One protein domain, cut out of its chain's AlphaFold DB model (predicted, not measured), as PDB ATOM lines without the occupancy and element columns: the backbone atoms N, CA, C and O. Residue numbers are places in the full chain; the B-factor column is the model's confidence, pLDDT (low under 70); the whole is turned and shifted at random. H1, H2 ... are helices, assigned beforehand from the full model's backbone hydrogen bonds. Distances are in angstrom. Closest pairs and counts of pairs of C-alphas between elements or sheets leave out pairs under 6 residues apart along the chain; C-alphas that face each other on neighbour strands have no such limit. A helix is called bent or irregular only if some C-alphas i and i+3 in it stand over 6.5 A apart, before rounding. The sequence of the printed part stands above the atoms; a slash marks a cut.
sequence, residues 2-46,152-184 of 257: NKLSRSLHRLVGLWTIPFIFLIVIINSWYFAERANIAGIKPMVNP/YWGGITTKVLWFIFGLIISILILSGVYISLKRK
ATOM      1  N   ASN A   2     -31.037 -30.014   3.208       74.31
ATOM      2  CA  ASN A   2     -31.802 -30.391   2.021       74.31
ATOM      3  C   ASN A   2     -30.872 -30.674   0.821       74.31
ATOM      4  O   ASN A   2     -29.753 -30.170   0.728       74.31
ATOM      5  N   LYS A   3     -31.300 -31.570  -0.076       79.12
ATOM      6  CA  LYS A   3     -30.560 -31.947  -1.297       79.12
ATOM      7  C   LYS A   3     -30.317 -30.724  -2.198       79.12
ATOM      8  O   LYS A   3     -29.279 -30.635  -2.847       79.12
ATOM      9  N   LEU A   4     -31.241 -29.765  -2.141       82.94
ATOM     10  CA  LEU A   4     -31.234 -28.514  -2.887       82.94
ATOM     11  C   LEU A   4     -29.997 -27.648  -2.609       82.94
ATOM     12  O   LEU A   4     -29.298 -27.310  -3.558       82.94
ATOM     13  N   SER A   5     -29.656 -27.345  -1.348       82.88
ATOM     14  CA  SER A   5     -28.524 -26.446  -1.051       82.88
ATOM     15  C   SER A   5     -27.177 -26.993  -1.539       82.88
ATOM     16  O   SER A   5     -26.329 -26.246  -2.023       82.88
ATOM     17  N   ARG A   6     -26.994 -28.318  -1.480       84.56
ATOM     18  CA  ARG A   6     -25.799 -29.000  -2.004       84.56
ATOM     19  C   ARG A   6     -25.729 -28.973  -3.525       84.56
ATOM     20  O   ARG A   6     -24.640 -28.871  -4.085       84.56
ATOM     21  N   SER A   7     -26.863 -29.125  -4.199       89.62
ATOM     22  CA  SER A   7     -26.916 -29.021  -5.656       89.62
ATOM     23  C   SER A   7     -26.691 -27.583  -6.118       89.62
ATOM     24  O   SER A   7     -25.888 -27.383  -7.022       89.62
ATOM     25  N   LEU A   8     -27.285 -26.595  -5.440       91.56
ATOM     26  CA  LEU A   8     -27.058 -25.174  -5.709       91.56
ATOM     27  C   LEU A   8     -25.591 -24.780  -5.513       91.56
ATOM     28  O   LEU A   8     -25.018 -24.181  -6.412       91.56
ATOM     29  N   HIS A   9     -24.952 -25.178  -4.406       93.69
ATOM     30  CA  HIS A   9     -23.526 -24.902  -4.181       93.69
ATOM     31  C   HIS A   9     -22.649 -25.423  -5.330       93.69
ATOM     32  O   HIS A   9     -21.774 -24.710  -5.809       93.69
ATOM     33  N   ARG A  10     -22.897 -26.652  -5.806       92.75
ATOM     34  CA  ARG A  10     -22.132 -27.237  -6.919       92.75
ATOM     35  C   ARG A  10     -22.391 -26.525  -8.242       92.75
ATOM     36  O   ARG A  10     -21.441 -26.261  -8.968       92.75
ATOM     37  N   LEU A  11     -23.655 -26.224  -8.540       94.88
ATOM     38  CA  LEU A  11     -24.046 -25.532  -9.766       94.88
ATOM     39  C   LEU A  11     -23.426 -24.134  -9.813       94.88
ATOM     40  O   LEU A  11     -22.703 -23.811 -10.747       94.88
ATOM     41  N   VAL A  12     -23.658 -23.333  -8.773       95.00
ATOM     42  CA  VAL A  12     -23.124 -21.972  -8.666       95.00
ATOM     43  C   VAL A  12     -21.596 -21.999  -8.667       95.00
ATOM     44  O   VAL A  12     -20.976 -21.241  -9.404       95.00
ATOM     45  N   GLY A  13     -20.987 -22.931  -7.928       94.38
ATOM     46  CA  GLY A  13     -19.542 -23.146  -7.936       94.38
ATOM     47  C   GLY A  13     -18.991 -23.348  -9.346       94.38
ATOM     48  O   GLY A  13     -18.104 -22.601  -9.749       94.38
ATOM     49  N   LEU A  14     -19.568 -24.279 -10.115       96.12
ATOM     50  CA  LEU A  14     -19.162 -24.581 -11.493       96.12
ATOM     51  C   LEU A  14     -19.212 -23.342 -12.399       96.12
ATOM     52  O   LEU A  14     -18.248 -23.058 -13.104       96.12
ATOM     53  N   TRP A  15     -20.302 -22.575 -12.338       95.50
ATOM     54  CA  TRP A  15     -20.481 -21.386 -13.177       95.50
ATOM     55  C   TRP A  15     -19.604 -20.199 -12.765       95.50
ATOM     56  O   TRP A  15     -19.335 -19.324 -13.582       95.50
ATOM     57  N   THR A  16     -19.103 -20.172 -11.526       96.50
ATOM     58  CA  THR A  16     -18.148 -19.142 -11.081       96.50
ATOM     59  C   THR A  16     -16.682 -19.464 -11.366       96.50
ATOM     60  O   THR A  16     -15.843 -18.582 -11.192       96.50
ATOM     61  N   ILE A  17     -16.348 -20.674 -11.840       96.06
ATOM     62  CA  ILE A  17     -14.952 -21.075 -12.100       96.06
ATOM     63  C   ILE A  17     -14.214 -20.093 -13.021       96.06
ATOM     64  O   ILE A  17     -13.112 -19.697 -12.645       96.06
ATOM     65  N   PRO A  18     -14.768 -19.637 -14.165       96.56
ATOM     66  CA  PRO A  18     -14.055 -18.697 -15.032       96.56
ATOM     67  C   PRO A  18     -13.701 -17.385 -14.321       96.56
ATOM     68  O   PRO A  18     -12.591 -16.878 -14.464       96.56
ATOM     69  N   PHE A  19     -14.615 -16.868 -13.494       96.75
ATOM     70  CA  PHE A  19     -14.376 -15.661 -12.707       96.75
ATOM     71  C   PHE A  19     -13.322 -15.899 -11.618       96.75
ATOM     72  O   PHE A  19     -12.402 -15.099 -11.468       96.75
ATOM     73  N   ILE A  20     -13.397 -17.021 -10.893       96.31
ATOM     74  CA  ILE A  20     -12.381 -17.401  -9.898       96.31
ATOM     75  C   ILE A  20     -11.008 -17.521 -10.564       96.31
ATOM     76  O   ILE A  20     -10.030 -16.998 -10.039       96.31
ATOM     77  N   PHE A  21     -10.931 -18.170 -11.725       97.44
ATOM     78  CA  PHE A  21      -9.690 -18.361 -12.466       97.44
ATOM     79  C   PHE A  21      -9.071 -17.026 -12.896       97.44
ATOM     80  O   PHE A  21      -7.882 -16.801 -12.668       97.44
ATOM     81  N   LEU A  22      -9.887 -16.103 -13.415       96.31
ATOM     82  CA  LEU A  22      -9.467 -14.733 -13.715       96.31
ATOM     83  C   LEU A  22      -8.890 -14.039 -12.473       96.31
ATOM     84  O   LEU A  22      -7.792 -13.487 -12.524       96.31
ATOM     85  N   ILE A  23      -9.583 -14.114 -11.335       96.44
ATOM     86  CA  ILE A  23      -9.130 -13.492 -10.085       96.44
ATOM     87  C   ILE A  23      -7.847 -14.146  -9.558       96.44
ATOM     88  O   ILE A  23      -6.977 -13.446  -9.040       96.44
ATOM     89  N   VAL A  24      -7.681 -15.461  -9.710       97.06
ATOM     90  CA  VAL A  24      -6.444 -16.169  -9.349       97.06
ATOM     91  C   VAL A  24      -5.271 -15.657 -10.179       97.06
ATOM     92  O   VAL A  24      -4.269 -15.262  -9.590       97.06
ATOM     93  N   ILE A  25      -5.404 -15.574 -11.507       97.31
ATOM     94  CA  ILE A  25      -4.339 -15.068 -12.393       97.31
ATOM     95  C   ILE A  25      -3.918 -13.649 -11.992       97.31
ATOM     96  O   ILE A  25      -2.729 -13.361 -11.848       97.31
ATOM     97  N   ILE A  26      -4.891 -12.769 -11.765       96.50
ATOM     98  CA  ILE A  26      -4.649 -11.376 -11.373       96.50
ATOM     99  C   ILE A  26      -3.951 -11.304 -10.007       96.50
ATOM    100  O   ILE A  26      -2.986 -10.559  -9.842       96.50
ATOM    101  N   ASN A  27      -4.390 -12.093  -9.025       94.88
ATOM    102  CA  ASN A  27      -3.741 -12.130  -7.713       94.88
ATOM    103  C   ASN A  27      -2.319 -12.699  -7.783       94.88
ATOM    104  O   ASN A  27      -1.427 -12.203  -7.094       94.88
ATOM    105  N   SER A  28      -2.080 -13.695  -8.636       95.62
ATOM    106  CA  SER A  28      -0.735 -14.204  -8.914       95.62
ATOM    107  C   SER A  28       0.157 -13.125  -9.528       95.62
ATOM    108  O   SER A  28       1.318 -13.010  -9.131       95.62
ATOM    109  N   TRP A  29      -0.378 -12.285 -10.419       95.69
ATOM    110  CA  TRP A  29       0.350 -11.126 -10.935       95.69
ATOM    111  C   TRP A  29       0.707 -10.130  -9.829       95.69
ATOM    112  O   TRP A  29       1.871  -9.753  -9.709       95.69
ATOM    113  N   TYR A  30      -0.249  -9.741  -8.975       94.25
ATOM    114  CA  TYR A  30       0.048  -8.855  -7.843       94.25
ATOM    115  C   TYR A  30       1.106  -9.446  -6.919       94.25
ATOM    116  O   TYR A  30       1.980  -8.720  -6.447       94.25
ATOM    117  N   PHE A  31       1.049 -10.752  -6.654       93.62
ATOM    118  CA  PHE A  31       2.079 -11.421  -5.871       93.62
ATOM    119  C   PHE A  31       3.450 -11.291  -6.544       93.62
ATOM    120  O   PHE A  31       4.393 -10.844  -5.894       93.62
ATOM    121  N   ALA A  32       3.551 -11.581  -7.844       94.69
ATOM    122  CA  ALA A  32       4.796 -11.460  -8.599       94.69
ATOM    123  C   ALA A  32       5.347 -10.023  -8.617       94.69
ATOM    124  O   ALA A  32       6.527  -9.809  -8.332       94.69
ATOM    125  N   GLU A  33       4.490  -9.031  -8.866       94.06
ATOM    126  CA  GLU A  33       4.839  -7.607  -8.833       94.06
ATOM    127  C   GLU A  33       5.335  -7.187  -7.438       94.06
ATOM    128  O   GLU A  33       6.389  -6.562  -7.296       94.06
ATOM    129  N   ARG A  34       4.587  -7.523  -6.380       90.50
ATOM    130  CA  ARG A  34       4.866  -7.064  -5.010       90.50
ATOM    131  C   ARG A  34       6.064  -7.765  -4.387       90.50
ATOM    132  O   ARG A  34       6.822  -7.104  -3.678       90.50
ATOM    133  N   ALA A  35       6.248  -9.051  -4.673       91.38
ATOM    134  CA  ALA A  35       7.429  -9.814  -4.281       91.38
ATOM    135  C   ALA A  35       8.643  -9.534  -5.185       91.38
ATOM    136  O   ALA A  35       9.720 -10.061  -4.929       91.38
ATOM    137  N   ASN A  36       8.490  -8.683  -6.209       94.06
ATOM    138  CA  ASN A  36       9.532  -8.352  -7.179       94.06
ATOM    139  C   ASN A  36      10.166  -9.601  -7.818       94.06
ATOM    140  O   ASN A  36      11.380  -9.665  -8.028       94.06
ATOM    141  N   ILE A  37       9.337 -10.605  -8.114       93.94
ATOM    142  CA  ILE A  37       9.785 -11.833  -8.771       93.94
ATOM    143  C   ILE A  37      10.377 -11.447 -10.126       93.94
ATOM    144  O   ILE A  37       9.786 -10.650 -10.852       93.94
ATOM    145  N   ALA A  38      11.565 -11.970 -10.435       92.31
ATOM    146  CA  ALA A  38      12.288 -11.691 -11.678       92.31
ATOM    147  C   ALA A  38      12.520 -10.189 -11.976       92.31
ATOM    148  O   ALA A  38      12.691  -9.810 -13.130       92.31
ATOM    149  N   GLY A  39      12.518  -9.315 -10.961       92.38
ATOM    150  CA  GLY A  39      12.780  -7.885 -11.157       92.38
ATOM    151  C   GLY A  39      11.638  -7.103 -11.822       92.38
ATOM    152  O   GLY A  39      11.871  -6.007 -12.326       92.38
ATOM    153  N   ILE A  40      10.404  -7.626 -11.813       93.31
ATOM    154  CA  ILE A  40       9.248  -7.006 -12.491       93.31
ATOM    155  C   ILE A  40       8.884  -5.634 -11.899       93.31
ATOM    156  O   ILE A  40       8.471  -4.730 -12.628       93.31
ATOM    157  N   LYS A  41       9.035  -5.436 -10.583       91.62
ATOM    158  CA  LYS A  41       8.547  -4.236  -9.880       91.62
ATOM    159  C   LYS A  41       9.060  -2.914 -10.476       91.62
ATOM    160  O   LYS A  41       8.213  -2.068 -10.764       91.62
ATOM    161  N   PRO A  42      10.380  -2.691 -10.665       91.75
ATOM    162  CA  PRO A  42      10.885  -1.458 -11.272       91.75
ATOM    163  C   PRO A  42      10.500  -1.298 -12.750       91.75
ATOM    164  O   PRO A  42      10.429  -0.167 -13.220       91.75
ATOM    165  N   MET A  43      10.219  -2.389 -13.471       90.50
ATOM    166  CA  MET A  43       9.830  -2.339 -14.888       90.50
ATOM    167  C   MET A  43       8.408  -1.807 -15.087       90.50
ATOM    168  O   MET A  43       8.108  -1.212 -16.118       90.50
ATOM    169  N   VAL A  44       7.525  -2.040 -14.112       91.31
ATOM    170  CA  VAL A  44       6.092  -1.713 -14.217       91.31
ATOM    171  C   VAL A  44       5.648  -0.578 -13.290       91.31
ATOM    172  O   VAL A  44       4.503  -0.130 -13.377       91.31
ATOM    173  N   ASN A  45       6.548  -0.111 -12.421       88.44
ATOM    174  CA  ASN A  45       6.381   1.052 -11.552       88.44
ATOM    175  C   ASN A  45       7.595   1.986 -11.708       88.44
ATOM    176  O   ASN A  45       8.468   2.000 -10.831       88.44
ATOM    177  N   PRO A  46       7.684   2.741 -12.820       82.19
ATOM    178  CA  PRO A  46       8.779   3.679 -13.027       82.19
ATOM    179  C   PRO A  46       8.802   4.730 -11.910       82.19
ATOM    180  O   PRO A  46       7.756   5.156 -11.411       82.19
ATOM    181  N   TYR A 152     -13.909  -2.248 -13.319       93.25
ATOM    182  CA  TYR A 152     -14.392  -0.893 -13.650       93.25
ATOM    183  C   TYR A 152     -14.285  -0.520 -15.135       93.25
ATOM    184  O   TYR A 152     -14.661   0.588 -15.513       93.25
ATOM    185  N   TRP A 153     -13.779  -1.419 -15.978       92.94
ATOM    186  CA  TRP A 153     -13.505  -1.151 -17.391       92.94
ATOM    187  C   TRP A 153     -14.756  -0.870 -18.241       92.94
ATOM    188  O   TRP A 153     -14.681  -0.083 -19.176       92.94
ATOM    189  N   GLY A 154     -15.905  -1.458 -17.901       91.44
ATOM    190  CA  GLY A 154     -17.200  -1.203 -18.542       91.44
ATOM    191  C   GLY A 154     -18.102  -0.274 -17.725       91.44
ATOM    192  O   GLY A 154     -19.326  -0.355 -17.820       91.44
ATOM    193  N   GLY A 155     -17.519   0.575 -16.875       91.75
ATOM    194  CA  GLY A 155     -18.270   1.518 -16.051       91.75
ATOM    195  C   GLY A 155     -19.091   0.828 -14.961       91.75
ATOM    196  O   GLY A 155     -18.587  -0.033 -14.240       91.75
ATOM    197  N   ILE A 156     -20.348   1.243 -14.787       96.06
ATOM    198  CA  ILE A 156     -21.216   0.714 -13.725       96.06
ATOM    199  C   ILE A 156     -21.611  -0.747 -13.968       96.06
ATOM    200  O   ILE A 156     -21.669  -1.526 -13.022       96.06
ATOM    201  N   THR A 157     -21.801  -1.140 -15.228       97.06
ATOM    202  CA  THR A 157     -22.254  -2.485 -15.606       97.06
ATOM    203  C   THR A 157     -21.288  -3.555 -15.116       97.06
ATOM    204  O   THR A 157     -21.677  -4.488 -14.415       97.06
ATOM    205  N   THR A 158     -20.000  -3.399 -15.420       96.75
ATOM    206  CA  THR A 158     -18.982  -4.366 -15.004       96.75
ATOM    207  C   THR A 158     -18.755  -4.328 -13.495       96.75
ATOM    208  O   THR A 158     -18.555  -5.382 -12.902       96.75
ATOM    209  N   LYS A 159     -18.886  -3.165 -12.841       96.81
ATOM    210  CA  LYS A 159     -18.796  -3.069 -11.374       96.81
ATOM    211  C   LYS A 159     -19.895  -3.871 -10.685       96.81
ATOM    212  O   LYS A 159     -19.609  -4.596  -9.736       96.81
ATOM    213  N   VAL A 160     -21.135  -3.768 -11.170       97.94
ATOM    214  CA  VAL A 160     -22.273  -4.530 -10.633       97.94
ATOM    215  C   VAL A 160     -22.061  -6.029 -10.838       97.94
ATOM    216  O   VAL A 160     -22.233  -6.800  -9.896       97.94
ATOM    217  N   LEU A 161     -21.616  -6.450 -12.026       97.00
ATOM    218  CA  LEU A 161     -21.301  -7.858 -12.285       97.00
ATOM    219  C   LEU A 161     -20.202  -8.377 -11.349       97.00
ATOM    220  O   LEU A 161     -20.385  -9.411 -10.708       97.00
ATOM    221  N   TRP A 162     -19.092  -7.648 -11.209       97.38
ATOM    222  CA  TRP A 162     -17.994  -8.022 -10.309       97.38
ATOM    223  C   TRP A 162     -18.440  -8.095  -8.850       97.38
ATOM    224  O   TRP A 162     -18.045  -9.015  -8.136       97.38
ATOM    225  N   PHE A 163     -19.292  -7.166  -8.416       97.38
ATOM    226  CA  PHE A 163     -19.882  -7.190  -7.082       97.38
ATOM    227  C   PHE A 163     -20.722  -8.454  -6.856       97.38
ATOM    228  O   PHE A 163     -20.532  -9.142  -5.854       97.38
ATOM    229  N   ILE A 164     -21.596  -8.808  -7.805       97.62
ATOM    230  CA  ILE A 164     -22.435 -10.012  -7.720       97.62
ATOM    231  C   ILE A 164     -21.567 -11.275  -7.671       97.62
ATOM    232  O   ILE A 164     -21.754 -12.104  -6.781       97.62
ATOM    233  N   PHE A 165     -20.590 -11.423  -8.572       97.38
ATOM    234  CA  PHE A 165     -19.685 -12.577  -8.558       97.38
ATOM    235  C   PHE A 165     -18.862 -12.655  -7.265       97.38
ATOM    236  O   PHE A 165     -18.721 -13.739  -6.692       97.38
ATOM    237  N   GLY A 166     -18.381 -11.519  -6.753       96.12
ATOM    238  CA  GLY A 166     -17.689 -11.447  -5.465       96.12
ATOM    239  C   GLY A 166     -18.571 -11.882  -4.289       96.12
ATOM    240  O   GLY A 166     -18.128 -12.641  -3.418       96.12
ATOM    241  N   LEU A 167     -19.844 -11.477  -4.288       96.94
ATOM    242  CA  LEU A 167     -20.819 -11.888  -3.279       96.94
ATOM    243  C   LEU A 167     -21.118 -13.390  -3.368       96.94
ATOM    244  O   LEU A 167     -21.119 -14.084  -2.349       96.94
ATOM    245  N   ILE A 168     -21.303 -13.910  -4.583       96.75
ATOM    246  CA  ILE A 168     -21.517 -15.339  -4.828       96.75
ATOM    247  C   ILE A 168     -20.348 -16.160  -4.278       96.75
ATOM    248  O   ILE A 168     -20.572 -17.132  -3.558       96.75
ATOM    249  N   ILE A 169     -19.105 -15.766  -4.565       95.81
ATOM    250  CA  ILE A 169     -17.913 -16.474  -4.076       95.81
ATOM    251  C   ILE A 169     -17.835 -16.425  -2.550       95.81
ATOM    252  O   ILE A 169     -17.546 -17.439  -1.915       95.81
ATOM    253  N   SER A 170     -18.165 -15.284  -1.945       94.81
ATOM    254  CA  SER A 170     -18.217 -15.153  -0.486       94.81
ATOM    255  C   SER A 170     -19.222 -16.139   0.132       94.81
ATOM    256  O   SER A 170     -18.904 -16.851   1.088       94.81
ATOM    257  N   ILE A 171     -20.411 -16.269  -0.467       93.88
ATOM    258  CA  ILE A 171     -21.434 -17.246  -0.056       93.88
ATOM    259  C   ILE A 171     -20.971 -18.688  -0.326       93.88
ATOM    260  O   ILE A 171     -21.239 -19.586   0.478       93.88
ATOM    261  N   LEU A 172     -20.254 -18.945  -1.424       94.38
ATOM    262  CA  LEU A 172     -19.690 -20.263  -1.733       94.38
ATOM    263  C   LEU A 172     -18.678 -20.712  -0.675       94.38
ATOM    264  O   LEU A 172     -18.740 -21.862  -0.242       94.38
ATOM    265  N   ILE A 173     -17.809 -19.818  -0.197       92.81
ATOM    266  CA  ILE A 173     -16.856 -20.124   0.881       92.81
ATOM    267  C   ILE A 173     -17.613 -20.507   2.162       92.81
ATOM    268  O   ILE A 173     -17.375 -21.579   2.727       92.81
ATOM    269  N   LEU A 174     -18.578 -19.686   2.586       90.25
ATOM    270  CA  LEU A 174     -19.371 -19.942   3.796       90.25
ATOM    271  C   LEU A 174     -20.189 -21.237   3.692       90.25
ATOM    272  O   LEU A 174     -20.194 -22.058   4.613       90.25
ATOM    273  N   SER A 175     -20.851 -21.453   2.556       91.19
ATOM    274  CA  SER A 175     -21.626 -22.672   2.313       91.19
ATOM    275  C   SER A 175     -20.733 -23.912   2.225       91.19
ATOM    276  O   SER A 175     -21.109 -24.958   2.752       91.19
ATOM    277  N   GLY A 176     -19.529 -23.809   1.660       89.88
ATOM    278  CA  GLY A 176     -18.540 -24.888   1.641       89.88
ATOM    279  C   GLY A 176     -18.109 -25.310   3.048       89.88
ATOM    280  O   GLY A 176     -18.152 -26.500   3.377       89.88
ATOM    281  N   VAL A 177     -17.786 -24.341   3.914       88.88
ATOM    282  CA  VAL A 177     -17.467 -24.592   5.333       88.88
ATOM    283  C   VAL A 177     -18.653 -25.241   6.048       88.88
ATOM    284  O   VAL A 177     -18.492 -26.274   6.701       88.88
ATOM    285  N   TYR A 178     -19.861 -24.700   5.867       86.62
ATOM    286  CA  TYR A 178     -21.088 -25.245   6.451       86.62
ATOM    287  C   TYR A 178     -21.338 -26.706   6.040       86.62
ATOM    288  O   TYR A 178     -21.604 -27.567   6.885       86.62
ATOM    289  N   ILE A 179     -21.231 -27.007   4.739       85.75
ATOM    290  CA  ILE A 179     -21.416 -28.357   4.190       85.75
ATOM    291  C   ILE A 179     -20.363 -29.310   4.765       85.75
ATOM    292  O   ILE A 179     -20.714 -30.419   5.174       85.75
ATOM    293  N   SER A 180     -19.100 -28.879   4.821       84.81
ATOM    294  CA  SER A 180     -17.992 -29.666   5.370       84.81
ATOM    295  C   SER A 180     -18.226 -30.030   6.841       84.81
ATOM    296  O   SER A 180     -18.128 -31.200   7.209       84.81
ATOM    297  N   LEU A 181     -18.649 -29.066   7.666       83.12
ATOM    298  CA  LEU A 181     -18.909 -29.275   9.095       83.12
ATOM    299  C   LEU A 181     -20.129 -30.167   9.374       83.12
ATOM    300  O   LEU A 181     -20.121 -30.943  10.334       83.12
ATOM    301  N   LYS A 182     -21.176 -30.096   8.539       79.88
ATOM    302  CA  LYS A 182     -22.351 -30.979   8.663       79.88
ATOM    303  C   LYS A 182     -22.119 -32.387   8.131       79.88
ATOM    304  O   LYS A 182     -22.843 -33.305   8.524       79.88
ATOM    305  N   ARG A 183     -21.162 -32.588   7.226       76.62
ATOM    306  CA  ARG A 183     -20.887 -33.913   6.669       76.62
ATOM    307  C   ARG A 183     -20.298 -34.797   7.774       76.62
ATOM    308  O   ARG A 183     -19.224 -34.510   8.288       76.62
ATOM    309  N   LYS A 184     -20.981 -35.894   8.135       64.06
ATOM    310  CA  LYS A 184     -20.354 -36.971   8.921       64.06
ATOM    311  C   LYS A 184     -19.228 -37.547   8.048       64.06
ATOM    312  O   LYS A 184     -19.525 -38.031   6.951       64.06
TER     313      LYS A 184
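This is residues 2 to 46 and 152 to 184 of the 257 residues of an uncharacterized protein of Aquimarina atlantica (UniProt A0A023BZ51). Two long helices cross as a lopsided X: H1, bent partway along, and H3, which passes over it near the bend with its later half packed on the first arm, H1a. The second arm, H1b, reaches away from the crossing, and the short helix H2 turns off at its far end as a corner. The printed part has 78 residues with three named helices, H1, H2 and H3 in that order along the chain, and no named strand; its class is all helix. It is only just loose, close to extended, with a radius of gyration of the C-alphas of 17.2 A, and its outline is flat, spanning 55 by 34 by 15 A.

Begin with H1, residues 3 to 34, the longest helix by residues. By its hydrogen bonds it was assigned as one helix, but it is bent: C-alphas 15 and 18 are 7.2 A apart, and the arms H1a, residues 3 to 15, and H1b, residues 18 to 34, stand at a steep tilt of 56 degrees. Look next at H3, residues 156 to 182, which touches H1a with its residues 168 to 179 alone. Their closest C-alphas are those of His 9 and Leu 172, 6.5 A apart, and they run opposite ways at a steep tilt of 44 degrees. H1b and H3 are close but not clearly touching, their closest C-alphas being those of Phe 19 and Phe 165, 7.4 A apart; they are about perpendicular, at 83 degrees. At residues 32 to 34, H1b touches H2, residues 37 to 44, only at the corner, with the C-alphas of Glu 33 and Lys 41 closest at 5.1 A; their lines are about perpendicular, at 86 degrees. H2 is apart from H1a and from H3. In H1a, H1b and H3 every O i to N i+4 pair is within hydrogen-bond range; in H2 1 of 4 is, beside 3 of 5 O i to N i+3 pairs.

Find C-alpha 3 at (-30.560, -31.947, -1.297); from there H1a runs 18.8 A to Trp 15. H1b covers 24.4 A from Pro 18 to C-alpha 34 at (4.866, -7.064, -5.010). H2 covers 12.1 A from Ile 37 to Val 44 and is irregular, with C-alphas 38 and 41 8.5 A apart. H3 runs 38.8 A from Ile 156 to C-alpha 182 at (-22.351, -30.979, 8.663).

The C-alphas farthest apart are those of Asn 2 and Pro 46, at 55.1 A. Residues 47 to 151 are not printed, and C-alphas 46 and 152 are 23.6 A apart across this cut, which lies in the link from H2 to H3. The link from H1 to H2 is tight. Residues 153 to 159, of which 156 to 159 belong to H3, stand free. The mean pLDDT of the printed part is 92.1, and residue 184 is under 70.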